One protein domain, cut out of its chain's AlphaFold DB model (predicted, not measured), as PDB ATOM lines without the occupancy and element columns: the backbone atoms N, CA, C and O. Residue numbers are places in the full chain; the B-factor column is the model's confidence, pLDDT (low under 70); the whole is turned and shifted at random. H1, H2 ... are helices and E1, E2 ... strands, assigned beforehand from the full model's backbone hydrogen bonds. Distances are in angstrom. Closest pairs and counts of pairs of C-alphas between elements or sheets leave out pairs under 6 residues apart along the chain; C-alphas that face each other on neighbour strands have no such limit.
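AT A GLANCE: This is residues 286 to 360 and 370 to 392 of the 437 residues of an uncharacterized protein of Aphanomyces euteiches (UniProt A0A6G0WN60). Two lobes set end to end: a small, loop-rich head holding the two-stranded ribbon E1 and E2 with the short helix H2, and a loosely gathered group of three longer helices, in which H3 and H4 lie side by side and H1 is near both. In the head, residues 326 to 340 have no named element and loop out far from the mean of the C-alphas. The printed part has 98 residues with four named helices and two named strands, in the order H1, E1, H2, E2, H3, H4; the sheet's order is E1 - E2, antiparallel, and the class is mostly helix. The whole is elongated, 46 by 24 by 23 A, and only just loose, close to compact, with a radius of gyration of the C-alphas of 15.2 A.

IN THESE COORDINATES: Begin at the sheet: find C-alpha 312 at (38.706, 154.452, 71.950), where E1, residues 312 to 314, begins. Its partner E2 is residues 341 to 343, and H2 is residues 322 to 325. Then go to C-alpha 286 at (34.301, 160.217, 103.253), from which H1 runs 21.3 A through residues 286 to 300. H3, residues 347 to 358, is 16.7 A long. H4, residues 377 to 391, is 21.6 A long and ends at C-alpha 391, at (45.934, 155.424, 85.828).

HOW THE PARTS SIT: Look first at E1 and E2, antiparallel neighbours at 147 degrees: N 313 and O 342 are 2.9 A apart, within hydrogen-bond range, and so are N 342 and O 313, at 2.9 A. Residues 312 to 313 of E1 also pair, antiparallel, with residues 319 to 320. The closest C-alphas of E1 and H2 are those of Met 312 and Arg 322, 5.8 A apart. H2 is apart from H1, H3 and H4. H3 touches H4 with residues 349 to 353 alone, closest at the C-alphas of Val 353 and His 383, 6.8 A; they run opposite ways at a shallow tilt of 20 degrees. H1 is close to H4 but not clearly touching, closest at the C-alphas of Val 293 and Met 384, 7.1 A, and they run the same way at a steep tilt of 40 degrees. H1 is also close to H3 but not clearly touching, with the C-alphas of Glu 297 and Ile 354 closest at 7.8 A. Every O i to N i+4 pair is within hydrogen-bond range in H1 and H4, and 7 of 8 in H3; H2 is too short for such a pair.

THE WHOLE: The two C-alphas farthest apart, those of Gln 337 and Asp 376, are 46.5 A apart. Residues 361 to 369 are cut out, and C-alphas 360 and 370 are 13.8 A apart across the cut. The links H1 to E1 and H2 to E2 are long. The mean pLDDT of the printed part is 72.1; look for values under 70 at residues 286 to 298, 346, 349, 351 to 360 and 370 to 389.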
ATOM      1  N   THR A 286      34.655 161.130 104.333       53.81
ATOM      2  CA  THR A 286      34.301 160.217 103.253       53.81
ATOM      3  C   THR A 286      33.749 160.933 102.028       53.81
ATOM      4  O   THR A 286      33.875 160.411 100.932       53.81
ATOM      5  N   GLU A 287      33.192 162.135 102.168       50.81
ATOM      6  CA  GLU A 287      32.621 162.895 101.054       50.81
ATOM      7  C   GLU A 287      33.673 163.376 100.051       50.81
ATOM      8  O   GLU A 287      33.453 163.233  98.853       50.81
ATOM      9  N   ALA A 288      34.840 163.859 100.494       52.53
ATOM     10  CA  ALA A 288      35.885 164.328  99.577       52.53
ATOM     11  C   ALA A 288      36.546 163.168  98.811       52.53
ATOM     12  O   ALA A 288      36.840 163.283  97.620       52.53
ATOM     13  N   LEU A 289      36.742 162.023  99.477       53.16
ATOM     14  CA  LEU A 289      37.245 160.808  98.830       53.16
ATOM     15  C   LEU A 289      36.202 160.176  97.904       53.16
ATOM     16  O   LEU A 289      36.546 159.807  96.785       53.16
ATOM     17  N   ILE A 290      34.936 160.084  98.326       57.06
ATOM     18  CA  ILE A 290      33.844 159.589  97.476       57.06
ATOM     19  C   ILE A 290      33.675 160.501  96.260       57.06
ATOM     20  O   ILE A 290      33.590 159.990  95.146       57.06
ATOM     21  N   ALA A 291      33.712 161.825  96.438       57.94
ATOM     22  CA  ALA A 291      33.668 162.786  95.337       57.94
ATOM     23  C   ALA A 291      34.823 162.565  94.355       57.94
ATOM     24  O   ALA A 291      34.595 162.510  93.150       57.94
ATOM     25  N   ARG A 292      36.042 162.335  94.857       60.88
ATOM     26  CA  ARG A 292      37.209 162.039  94.019       60.88
ATOM     27  C   ARG A 292      37.084 160.709  93.272       60.88
ATOM     28  O   ARG A 292      37.459 160.635  92.109       60.88
ATOM     29  N   VAL A 293      36.540 159.661  93.891       63.88
ATOM     30  CA  VAL A 293      36.288 158.373  93.214       63.88
ATOM     31  C   VAL A 293      35.218 158.520  92.135       63.88
ATOM     32  O   VAL A 293      35.402 158.027  91.027       63.88
ATOM     33  N   VAL A 294      34.128 159.232  92.428       64.88
ATOM     34  CA  VAL A 294      33.070 159.541  91.453       64.88
ATOM     35  C   VAL A 294      33.632 160.363  90.289       64.88
ATOM     36  O   VAL A 294      33.316 160.094  89.132       64.88
ATOM     37  N   GLU A 295      34.509 161.328  90.563       66.62
ATOM     38  CA  GLU A 295      35.199 162.122  89.542       66.62
ATOM     39  C   GLU A 295      36.114 161.247  88.668       66.62
ATOM     40  O   GLU A 295      36.053 161.310  87.441       66.62
ATOM     41  N   ILE A 296      36.898 160.353  89.277       65.94
ATOM     42  CA  ILE A 296      37.776 159.426  88.552       65.94
ATOM     43  C   ILE A 296      36.953 158.457  87.693       65.94
ATOM     44  O   ILE A 296      37.241 158.293  86.510       65.94
ATOM     45  N   GLU A 297      35.895 157.848  88.223       69.19
ATOM     46  CA  GLU A 297      35.048 156.922  87.464       69.19
ATOM     47  C   GLU A 297      34.264 157.609  86.344       69.19
ATOM     48  O   GLU A 297      34.210 157.096  85.223       69.19
ATOM     49  N   SER A 298      33.700 158.791  86.610       69.31
ATOM     50  CA  SER A 298      33.025 159.590  85.582       69.31
ATOM     51  C   SER A 298      33.995 160.030  84.483       69.31
ATOM     52  O   SER A 298      33.612 160.089  83.313       69.31
ATOM     53  N   SER A 299      35.282 160.215  84.803       74.94
ATOM     54  CA  SER A 299      36.316 160.472  83.797       74.94
ATOM     55  C   SER A 299      36.479 159.316  82.798       74.94
ATOM     56  O   SER A 299      36.815 159.563  81.633       74.94
ATOM     57  N   PHE A 300      36.187 158.072  83.205       77.00
ATOM     58  CA  PHE A 300      36.251 156.879  82.355       77.00
ATOM     59  C   PHE A 300      34.948 156.584  81.607       77.00
ATOM     60  O   PHE A 300      34.969 155.781  80.672       77.00
ATOM     61  N   GLN A 301      33.834 157.233  81.951       82.25
ATOM     62  CA  GLN A 301      32.553 157.055  81.265       82.25
ATOM     63  C   GLN A 301      32.501 157.834  79.949       82.25
ATOM     64  O   GLN A 301      32.969 158.963  79.826       82.25
ATOM     65  N   CYS A 302      31.933 157.225  78.914       82.94
ATOM     66  CA  CYS A 302      31.782 157.864  77.615       82.94
ATOM     67  C   CYS A 302      30.791 159.024  77.703       82.94
ATOM     68  O   CYS A 302      29.594 158.793  77.825       82.94
ATOM     69  N   VAL A 303      31.278 160.244  77.489       82.25
ATOM     70  CA  VAL A 303      30.491 161.495  77.519       82.25
ATOM     71  C   VAL A 303      29.318 161.501  76.520       82.25
ATOM     72  O   VAL A 303      28.401 162.307  76.624       82.25
ATOM     73  N   TYR A 304      29.326 160.607  75.524       84.25
ATOM     74  CA  TYR A 304      28.300 160.558  74.476       84.25
ATOM     75  C   TYR A 304      27.121 159.637  74.781       84.25
ATOM     76  O   TYR A 304      26.049 159.840  74.215       84.25
ATOM     77  N   CYS A 305      27.315 158.598  75.593       82.25
ATOM     78  CA  CYS A 305      26.237 157.675  75.951       82.25
ATOM     79  C   CYS A 305      26.037 157.540  77.454       82.25
ATOM     80  O   CYS A 305      25.012 157.019  77.849       82.25
ATOM     81  N   ASN A 306      27.010 157.938  78.275       79.12
ATOM     82  CA  ASN A 306      27.098 157.715  79.722       79.12
ATOM     83  C   ASN A 306      27.009 156.244  80.181       79.12
ATOM     84  O   ASN A 306      27.310 155.954  81.328       79.12
ATOM     85  N   ASP A 307      26.712 155.309  79.275       75.94
ATOM     86  CA  ASP A 307      26.525 153.890  79.598       75.94
ATOM     87  C   ASP A 307      27.795 153.029  79.488       75.94
ATOM     88  O   ASP A 307      27.859 151.931  80.026       75.94
ATOM     89  N   ASN A 308      28.799 153.454  78.712       82.50
ATOM     90  CA  ASN A 308      29.954 152.616  78.368       82.50
ATOM     91  C   ASN A 308      31.269 153.334  78.667       82.50
ATOM     92  O   ASN A 308      31.356 154.547  78.501       82.50
ATOM     93  N   VAL A 309      32.327 152.592  78.999       83.81
ATOM     94  CA  VAL A 309      33.657 153.171  79.254       83.81
ATOM     95  C   VAL A 309      34.345 153.686  77.980       83.81
ATOM     96  O   VAL A 309      34.131 153.173  76.877       83.81
ATOM     97  N   LYS A 310      35.201 154.701  78.121       85.88
ATOM     98  CA  LYS A 310      36.029 155.288  77.056       85.88
ATOM     99  C   LYS A 310      37.139 154.320  76.622       85.88
ATOM    100  O   LYS A 310      38.240 154.320  77.164       85.88
ATOM    101  N   GLU A 311      36.845 153.489  75.625       87.00
ATOM    102  CA  GLU A 311      37.773 152.481  75.075       87.00
ATOM    103  C   GLU A 311      38.625 152.972  73.908       87.00
ATOM    104  O   GLU A 311      39.657 152.371  73.592       87.00
ATOM    105  N   MET A 312      38.150 154.000  73.212       86.38
ATOM    106  CA  MET A 312      38.706 154.452  71.950       86.38
ATOM    107  C   MET A 312      39.157 155.895  72.070       86.38
ATOM    108  O   MET A 312      38.404 156.746  72.538       86.38
ATOM    109  N   ILE A 313      40.353 156.171  71.562       89.44
ATOM    110  CA  ILE A 313      40.863 157.524  71.374       89.44
ATOM    111  C   ILE A 313      40.942 157.840  69.878       89.44
ATOM    112  O   ILE A 313      41.435 157.045  69.067       89.44
ATOM    113  N   PHE A 314      40.424 159.001  69.492       90.19
ATOM    114  CA  PHE A 314      40.564 159.521  68.137       90.19
ATOM    115  C   PHE A 314      41.954 160.127  67.937       90.19
ATOM    116  O   PHE A 314      42.585 160.605  68.876       90.19
ATOM    117  N   ALA A 315      42.411 160.224  66.687       86.12
ATOM    118  CA  ALA A 315      43.669 160.909  66.359       86.12
ATOM    119  C   ALA A 315      43.728 162.379  66.837       86.12
ATOM    120  O   ALA A 315      44.811 162.938  66.986       86.12
ATOM    121  N   CYS A 316      42.575 163.016  67.075       87.50
ATOM    122  CA  CYS A 316      42.487 164.370  67.623       87.50
ATOM    123  C   CYS A 316      42.587 164.445  69.159       87.50
ATOM    124  O   CYS A 316      42.564 165.556  69.688       87.50
ATOM    125  N   GLY A 317      42.679 163.306  69.854       85.69
ATOM    126  CA  GLY A 317      42.826 163.206  71.309       85.69
ATOM    127  C   GLY A 317      41.525 163.028  72.098       85.69
ATOM    128  O   GLY A 317      41.599 162.665  73.264       85.69
ATOM    129  N   HIS A 318      40.353 163.241  71.489       89.69
ATOM    130  CA  HIS A 318      39.068 162.997  72.163       89.69
ATOM    131  C   HIS A 318      38.764 161.504  72.271       89.69
ATOM    132  O   HIS A 318      39.149 160.709  71.406       89.69
ATOM    133  N   GLU A 319      38.023 161.151  73.314       89.56
ATOM    134  CA  GLU A 319      37.763 159.773  73.710       89.56
ATOM    135  C   GLU A 319      36.275 159.416  73.594       89.56
ATOM    136  O   GLU A 319      35.393 160.251  73.788       89.56
ATOM    137  N   ALA A 320      35.987 158.154  73.289       88.75
ATOM    138  CA  ALA A 320      34.633 157.614  73.223       88.75
ATOM    139  C   ALA A 320      34.629 156.125  73.585       88.75
ATOM    140  O   ALA A 320      35.646 155.435  73.472       88.75
ATOM    141  N   CYS A 321      33.471 155.580  73.960       89.31
ATOM    142  CA  CYS A 321      33.306 154.130  73.982       89.31
ATOM    143  C   CYS A 321      33.368 153.549  72.566       89.31
ATOM    144  O   CYS A 321      33.171 154.248  71.566       89.31
ATOM    145  N   ARG A 322      33.606 152.238  72.466       88.38
ATOM    146  CA  ARG A 322      33.717 151.546  71.176       88.38
ATOM    147  C   ARG A 322      32.469 151.706  70.305       88.38
ATOM    148  O   ARG A 322      32.605 151.888  69.098       88.38
ATOM    149  N   THR A 323      31.275 151.659  70.893       88.69
ATOM    150  CA  THR A 323      29.995 151.764  70.171       88.69
ATOM    151  C   THR A 323      29.741 153.173  69.634       88.69
ATOM    152  O   THR A 323      29.300 153.320  68.494       88.69
ATOM    153  N   CYS A 324      30.069 154.214  70.401       88.38
ATOM    154  CA  CYS A 324      29.985 155.598  69.939       88.38
ATOM    155  C   CYS A 324      31.076 155.913  68.906       88.38
ATOM    156  O   CYS A 324      30.784 156.501  67.867       88.38
ATOM    157  N   ALA A 325      32.312 155.455  69.129       88.50
ATOM    158  CA  ALA A 325      33.447 155.721  68.247       88.50
ATOM    159  C   ALA A 325      33.220 155.268  66.796       88.50
ATOM    160  O   ALA A 325      33.616 155.972  65.873       88.50
ATOM    161  N   ILE A 326      32.561 154.122  66.578       87.38
ATOM    162  CA  ILE A 326      32.281 153.607  65.223       87.38
ATOM    163  C   ILE A 326      31.162 154.361  64.491       87.38
ATOM    164  O   ILE A 326      31.041 154.239  63.274       87.38
ATOM    165  N   ARG A 327      30.329 155.126  65.210       89.12
ATOM    166  CA  ARG A 327      29.217 155.894  64.621       89.12
ATOM    167  C   ARG A 327      29.669 157.256  64.094       89.12
ATOM    168  O   ARG A 327      29.031 157.807  63.199       89.12
ATOM    169  N   PHE A 328      30.764 157.794  64.623       88.25
ATOM    170  CA  PHE A 328      31.238 159.127  64.277       88.25
ATOM    171  C   PHE A 328      32.169 159.113  63.062       88.25
ATOM    172  O   PHE A 328      33.247 158.525  63.083       88.25
ATOM    173  N   ARG A 329      31.773 159.829  62.000       89.50
ATOM    174  CA  ARG A 329      32.663 160.161  60.870       89.50
ATOM    175  C   ARG A 329      33.474 161.437  61.125       89.50
ATOM    176  O   ARG A 329      34.561 161.611  60.575       89.50
ATOM    177  N   THR A 330      32.963 162.314  61.981       90.69
ATOM    178  CA  THR A 330      33.606 163.541  62.463       90.69
ATOM    179  C   THR A 330      33.590 163.546  63.986       90.69
ATOM    180  O   THR A 330      32.607 163.144  64.603       90.69
ATOM    181  N   CYS A 331      34.697 163.962  64.601       87.19
ATOM    182  CA  CYS A 331      34.848 164.010  66.048       87.19
ATOM    183  C   CYS A 331      33.892 165.061  66.634       87.19
ATOM    184  O   CYS A 331      34.084 166.242  66.334       87.19
ATOM    185  N   PRO A 332      32.947 164.695  67.518       85.00
ATOM    186  CA  PRO A 332      31.980 165.646  68.069       85.00
ATOM    187  C   PRO A 332      32.622 166.785  68.874       85.00
ATOM    188  O   PRO A 332      32.098 167.889  68.895       85.00
ATOM    189  N   GLY A 333      33.780 166.538  69.504       84.25
ATOM    190  CA  GLY A 333      34.477 167.551  70.309       84.25
ATOM    191  C   GLY A 333      35.237 168.620  69.512       84.25
ATOM    192  O   GLY A 333      35.497 169.700  70.029       84.25
ATOM    193  N   CYS A 334      35.622 168.364  68.254       88.62
ATOM    194  CA  CYS A 334      36.425 169.327  67.475       88.62
ATOM    195  C   CYS A 334      36.104 169.402  65.982       88.62
ATOM    196  O   CYS A 334      36.846 170.041  65.235       88.62
ATOM    197  N   ASN A 335      35.050 168.722  65.528       88.69
ATOM    198  CA  ASN A 335      34.581 168.653  64.141       88.69
ATOM    199  C   ASN A 335      35.617 168.195  63.095       88.69
ATOM    200  O   ASN A 335      35.355 168.246  61.895       88.69
ATOM    201  N   LYS A 336      36.780 167.685  63.518       88.00
ATOM    202  CA  LYS A 336      37.772 167.079  62.617       88.00
ATOM    203  C   LYS A 336      37.300 165.703  62.154       88.00
ATOM    204  O   LYS A 336      36.680 164.973  62.924       88.00
ATOM    205  N   GLN A 337      37.625 165.320  60.920       90.69
ATOM    206  CA  GLN A 337      37.341 163.967  60.432       90.69
ATOM    207  C   GLN A 337      38.041 162.910  61.291       90.69
ATOM    208  O   GLN A 337      39.216 163.050  61.644       90.69
ATOM    209  N   VAL A 338      37.314 161.840  61.611       86.81
ATOM    210  CA  VAL A 338      37.866 160.692  62.332       86.81
ATOM    211  C   VAL A 338      38.623 159.829  61.327       86.81
ATOM    212  O   VAL A 338      38.039 159.038  60.596       86.81
ATOM    213  N   THR A 339      39.941 160.009  61.261       84.25
ATOM    214  CA  THR A 339      40.817 159.240  60.358       84.25
ATOM    215  C   THR A 339      41.279 157.923  60.971       84.25
ATOM    216  O   THR A 339      41.605 156.978  60.254       84.25
ATOM    217  N   LYS A 340      41.333 157.855  62.305       84.50
ATOM    218  CA  LYS A 340      41.783 156.682  63.045       84.50
ATOM    219  C   LYS A 340      41.192 156.653  64.450       84.50
ATOM    220  O   LYS A 340      41.204 157.670  65.143       84.50
ATOM    221  N   CYS A 341      40.763 155.462  64.861       87.31
ATOM    222  CA  CYS A 341      40.391 155.132  66.233       87.31
ATOM    223  C   CYS A 341      41.419 154.140  66.780       87.31
ATOM    224  O   CYS A 341      41.706 153.127  66.136       87.31
ATOM    225  N   ILE A 342      41.999 154.445  67.935       87.69
ATOM    226  CA  ILE A 342      42.982 153.592  68.603       87.69
ATOM    227  C   ILE A 342      42.328 153.042  69.863       87.69
ATOM    228  O   ILE A 342      41.782 153.803  70.658       87.69
ATOM    229  N   ARG A 343      42.372 151.717  70.030       85.69
ATOM    230  CA  ARG A 343      41.908 151.060  71.252       85.69
ATOM    231  C   ARG A 343      42.963 151.231  72.339       85.69
ATOM    232  O   ARG A 343      44.138 150.961  72.085       85.69
ATOM    233  N   ARG A 344      42.527 151.633  73.527       82.38
ATOM    234  CA  ARG A 344      43.369 151.734  74.720       82.38
ATOM    235  C   ARG A 344      43.771 150.345  75.212       82.38
ATOM    236  O   ARG A 344      42.933 149.444  75.303       82.38
ATOM    237  N   PHE A 345      45.049 150.162  75.515       72.50
ATOM    238  CA  PHE A 345      45.551 148.938  76.128       72.50
ATOM    239  C   PHE A 345      45.295 148.971  77.639       72.50
ATOM    240  O   PHE A 345      45.395 150.021  78.259       72.50
ATOM    241  N   GLY A 346      44.931 147.835  78.238       67.62
ATOM    242  CA  GLY A 346      44.610 147.766  79.670       67.62
ATOM    243  C   GLY A 346      43.197 148.238  80.047       67.62
ATOM    244  O   GLY A 346      42.811 148.079  81.200       67.62
ATOM    245  N   ILE A 347      42.380 148.711  79.089       71.44
ATOM    246  CA  ILE A 347      40.977 149.103  79.344       71.44
ATOM    247  C   ILE A 347      40.122 147.963  79.911       71.44
ATOM    248  O   ILE A 347      39.164 148.198  80.637       71.44
ATOM    249  N   ASP A 348      40.490 146.715  79.623       70.31
ATOM    250  CA  ASP A 348      39.778 145.546  80.133       70.31
ATOM    251  C   ASP A 348      39.975 145.374  81.656       70.31
ATOM    252  O   ASP A 348      39.053 144.918  82.327       70.31
ATOM    253  N   ARG A 349      41.105 145.835  82.226       67.56
ATOM    254  CA  ARG A 349      41.288 145.921  83.689       67.56
ATOM    255  C   ARG A 349      40.393 146.997  84.297       67.56
ATOM    256  O   ARG A 349      39.724 146.721  85.282       67.56
ATOM    257  N   TYR A 350      40.303 148.175  83.673       70.81
ATOM    258  CA  TYR A 350      39.362 149.216  84.111       70.81
ATOM    259  C   TYR A 350      37.911 148.722  84.090       70.81
ATOM    260  O   TYR A 350      37.161 148.977  85.024       70.81
ATOM    261  N   LYS A 351      37.513 147.973  83.052       69.88
ATOM    262  CA  LYS A 351      36.178 147.365  82.977       69.88
ATOM    263  C   LYS A 351      35.926 146.375  84.101       69.88
ATOM    264  O   LYS A 351      34.840 146.409  84.657       69.88
ATOM    265  N   GLN A 352      36.897 145.517  84.417       67.06
ATOM    266  CA  GLN A 352      36.778 144.566  85.524       67.06
ATOM    267  C   GLN A 352      36.547 145.303  86.843       67.06
ATOM    268  O   GLN A 352      35.562 145.005  87.508       67.06
ATOM    269  N   VAL A 353      37.370 146.319  87.129       64.19
ATOM    270  CA  VAL A 353      37.286 147.169  88.330       64.19
ATOM    271  C   VAL A 353      35.933 147.891  88.434       64.19
ATOM    272  O   VAL A 353      35.316 147.895  89.492       64.19
ATOM    273  N   ILE A 354      35.419 148.449  87.331       64.12
ATOM    274  CA  ILE A 354      34.116 149.141  87.316       64.12
ATOM    275  C   ILE A 354      32.949 148.139  87.418       64.12
ATOM    276  O   ILE A 354      32.011 148.358  88.174       64.12
ATOM    277  N   SER A 355      33.017 146.998  86.724       60.81
ATOM    278  CA  SER A 355      31.944 145.990  86.722       60.81
ATOM    279  C   SER A 355      31.780 145.251  88.052       60.81
ATOM    280  O   SER A 355      30.661 144.885  88.402       60.81
ATOM    281  N   SER A 356      32.868 145.053  88.811       54.12
ATOM    282  CA  SER A 356      32.808 144.467  90.155       54.12
ATOM    283  C   SER A 356      32.100 145.378  91.159       54.12
ATOM    284  O   SER A 356      31.514 144.878  92.116       54.12
ATOM    285  N   ALA A 357      32.102 146.694  90.922       51.25
ATOM    286  CA  ALA A 357      31.356 147.653  91.730       51.25
ATOM    287  C   ALA A 357      29.846 147.631  91.416       51.25
ATOM    288  O   ALA A 357      29.036 147.803  92.324       51.25
ATOM    289  N   ASP A 358      29.458 147.362  90.162       45.22
ATOM    290  CA  ASP A 358      28.053 147.342  89.721       45.22
ATOM    291  C   ASP A 358      27.302 146.052  90.114       45.22
ATOM    292  O   ASP A 358      26.106 146.094  90.404       45.22
ATOM    293  N   SER A 359      27.985 144.901  90.203       41.41
ATOM    294  CA  SER A 359      27.371 143.611  90.581       41.41
ATOM    295  C   SER A 359      26.840 143.533  92.023       41.41
ATOM    296  O   SER A 359      26.152 142.577  92.370       41.41
ATOM    297  N   ILE A 360      27.130 144.535  92.858       42.66
ATOM    298  CA  ILE A 360      26.653 144.649  94.249       42.66
ATOM    299  C   ILE A 360      25.319 145.442  94.311       42.66
ATOM    300  O   ILE A 360      24.641 145.471  95.335       42.66
ATOM    301  N   LYS A 370      24.479 157.580  98.670       33.75
ATOM    302  CA  LYS A 370      24.373 157.013 100.029       33.75
ATOM    303  C   LYS A 370      24.839 155.561 100.109       33.75
ATOM    304  O   LYS A 370      25.177 155.095 101.195       33.75
ATOM    305  N   ARG A 371      24.861 154.861  98.971       38.06
ATOM    306  CA  ARG A 371      25.062 153.410  98.892       38.06
ATOM    307  C   ARG A 371      26.504 152.981  98.620       38.06
ATOM    308  O   ARG A 371      26.853 151.849  98.910       38.06
ATOM    309  N   ARG A 372      27.378 153.901  98.190       44.94
ATOM    310  CA  ARG A 372      28.846 153.701  98.169       44.94
ATOM    311  C   ARG A 372      29.494 153.711  99.558       44.94
ATOM    312  O   ARG A 372      30.712 153.794  99.677       44.94
ATOM    313  N   ARG A 373      28.703 153.562 100.622       44.72
ATOM    314  CA  ARG A 373      29.149 152.823 101.806       44.72
ATOM    315  C   ARG A 373      29.193 151.344 101.407       44.72
ATOM    316  O   ARG A 373      28.313 150.593 101.796       44.72
ATOM    317  N   LEU A 374      30.134 150.991 100.529       44.66
ATOM    318  CA  LEU A 374      30.356 149.616 100.082       44.66
ATOM    319  C   LEU A 374      30.421 148.705 101.309       44.66
ATOM    320  O   LEU A 374      31.052 149.068 102.303       44.66
ATOM    321  N   ASP A 375      29.742 147.565 101.219       45.22
ATOM    322  CA  ASP A 375      29.496 146.616 102.309       45.22
ATOM    323  C   ASP A 375      30.770 145.996 102.928       45.22
ATOM    324  O   ASP A 375      30.672 145.262 103.904       45.22
ATOM    325  N   ASP A 376      31.966 146.371 102.464       54.38
ATOM    326  CA  ASP A 376      33.209 146.279 103.226       54.38
ATOM    327  C   ASP A 376      34.136 147.458 102.879       54.38
ATOM    328  O   ASP A 376      34.461 147.735 101.722       54.38
ATOM    329  N   LYS A 377      34.605 148.195 103.893       52.91
ATOM    330  CA  LYS A 377      35.497 149.356 103.700       52.91
ATOM    331  C   LYS A 377      36.815 148.980 103.003       52.91
ATOM    332  O   LYS A 377      37.448 149.822 102.360       52.91
ATOM    333  N   GLN A 378      37.236 147.730 103.158       55.69
ATOM    334  CA  GLN A 378      38.421 147.188 102.514       55.69
ATOM    335  C   GLN A 378      38.249 147.137 100.989       55.69
ATOM    336  O   GLN A 378      39.134 147.610 100.280       55.69
ATOM    337  N   ASP A 379      37.075 146.732 100.504       57.56
ATOM    338  CA  ASP A 379      36.749 146.713  99.076       57.56
ATOM    339  C   ASP A 379      36.773 148.125  98.474       57.56
ATOM    340  O   ASP A 379      37.253 148.323  97.360       57.56
ATOM    341  N   PHE A 380      36.340 149.142  99.230       57.59
ATOM    342  CA  PHE A 380      36.422 150.543  98.797       57.59
ATOM    343  C   PHE A 380      37.871 151.035  98.652       57.59
ATOM    344  O   PHE A 380      38.212 151.705  97.675       57.59
ATOM    345  N   LEU A 381      38.741 150.706  99.613       58.94
ATOM    346  CA  LEU A 381      40.158 151.077  99.554       58.94
ATOM    347  C   LEU A 381      40.907 150.303  98.463       58.94
ATOM    348  O   LEU A 381      41.771 150.874  97.797       58.94
ATOM    349  N   ASP A 382      40.566 149.032  98.255       61.44
ATOM    350  CA  ASP A 382      41.118 148.211  97.177       61.44
ATOM    351  C   ASP A 382      40.673 148.718  95.804       61.44
ATOM    352  O   ASP A 382      41.505 148.863  94.911       61.44
ATOM    353  N   HIS A 383      39.412 149.126  95.658       67.19
ATOM    354  CA  HIS A 383      38.904 149.772  94.445       67.19
ATOM    355  C   HIS A 383      39.650 151.072  94.119       67.19
ATOM    356  O   HIS A 383      40.077 151.286  92.984       67.19
ATOM    357  N   MET A 384      39.894 151.919  95.122       65.38
ATOM    358  CA  MET A 384      40.685 153.141  94.952       65.38
ATOM    359  C   MET A 384      42.136 152.869  94.558       65.38
ATOM    360  O   MET A 384      42.658 153.534  93.661       65.38
ATOM    361  N   ARG A 385      42.788 151.902  95.216       65.38
ATOM    362  CA  ARG A 385      44.153 151.486  94.871       65.38
ATOM    363  C   ARG A 385      44.223 151.000  93.431       65.38
ATOM    364  O   ARG A 385      45.072 151.469  92.683       65.38
ATOM    365  N   LEU A 386      43.286 150.149  93.021       68.81
ATOM    366  CA  LEU A 386      43.216 149.637  91.656       68.81
ATOM    367  C   LEU A 386      43.017 150.763  90.635       68.81
ATOM    368  O   LEU A 386      43.701 150.786  89.617       68.81
ATOM    369  N   LEU A 387      42.137 151.735  90.899       68.56
ATOM    370  CA  LEU A 387      41.956 152.885  90.004       68.56
ATOM    371  C   LEU A 387      43.237 153.725  89.866       68.56
ATOM    372  O   LEU A 387      43.583 154.121  88.751       68.56
ATOM    373  N   HIS A 388      43.958 153.946  90.969       67.81
ATOM    374  CA  HIS A 388      45.246 154.642  90.969       67.81
ATOM    375  C   HIS A 388      46.331 153.870  90.206       67.81
ATOM    376  O   HIS A 388      46.952 154.420  89.299       67.81
ATOM    377  N   GLU A 389      46.501 152.580  90.494       67.12
ATOM    378  CA  GLU A 389      47.490 151.718  89.835       67.12
ATOM    379  C   GLU A 389      47.300 151.656  88.317       67.12
ATOM    380  O   GLU A 389      48.265 151.559  87.552       67.12
ATOM    381  N   VAL A 390      46.049 151.692  87.851       71.06
ATOM    382  CA  VAL A 390      45.779 151.584  86.419       71.06
ATOM    383  C   VAL A 390      46.004 152.935  85.716       71.06
ATOM    384  O   VAL A 390      46.470 152.933  84.571       71.06
ATOM    385  N   ASP A 391      45.752 154.070  86.383       75.00
ATOM    386  CA  ASP A 391      45.934 155.424  85.828       75.00
ATOM    387  C   ASP A 391      47.373 155.966  85.943       75.00
ATOM    388  O   ASP A 391      47.760 156.857  85.188       75.00
ATOM    389  N   GLU A 392      48.209 155.396  86.811       81.25
ATOM    390  CA  GLU A 392      49.609 155.794  86.997       81.25
ATOM    391  C   GLU A 392      50.550 155.265  85.911       81.25
ATOM    392  O   GLU A 392      50.526 154.099  85.518       81.25
TER     393      GLU A 392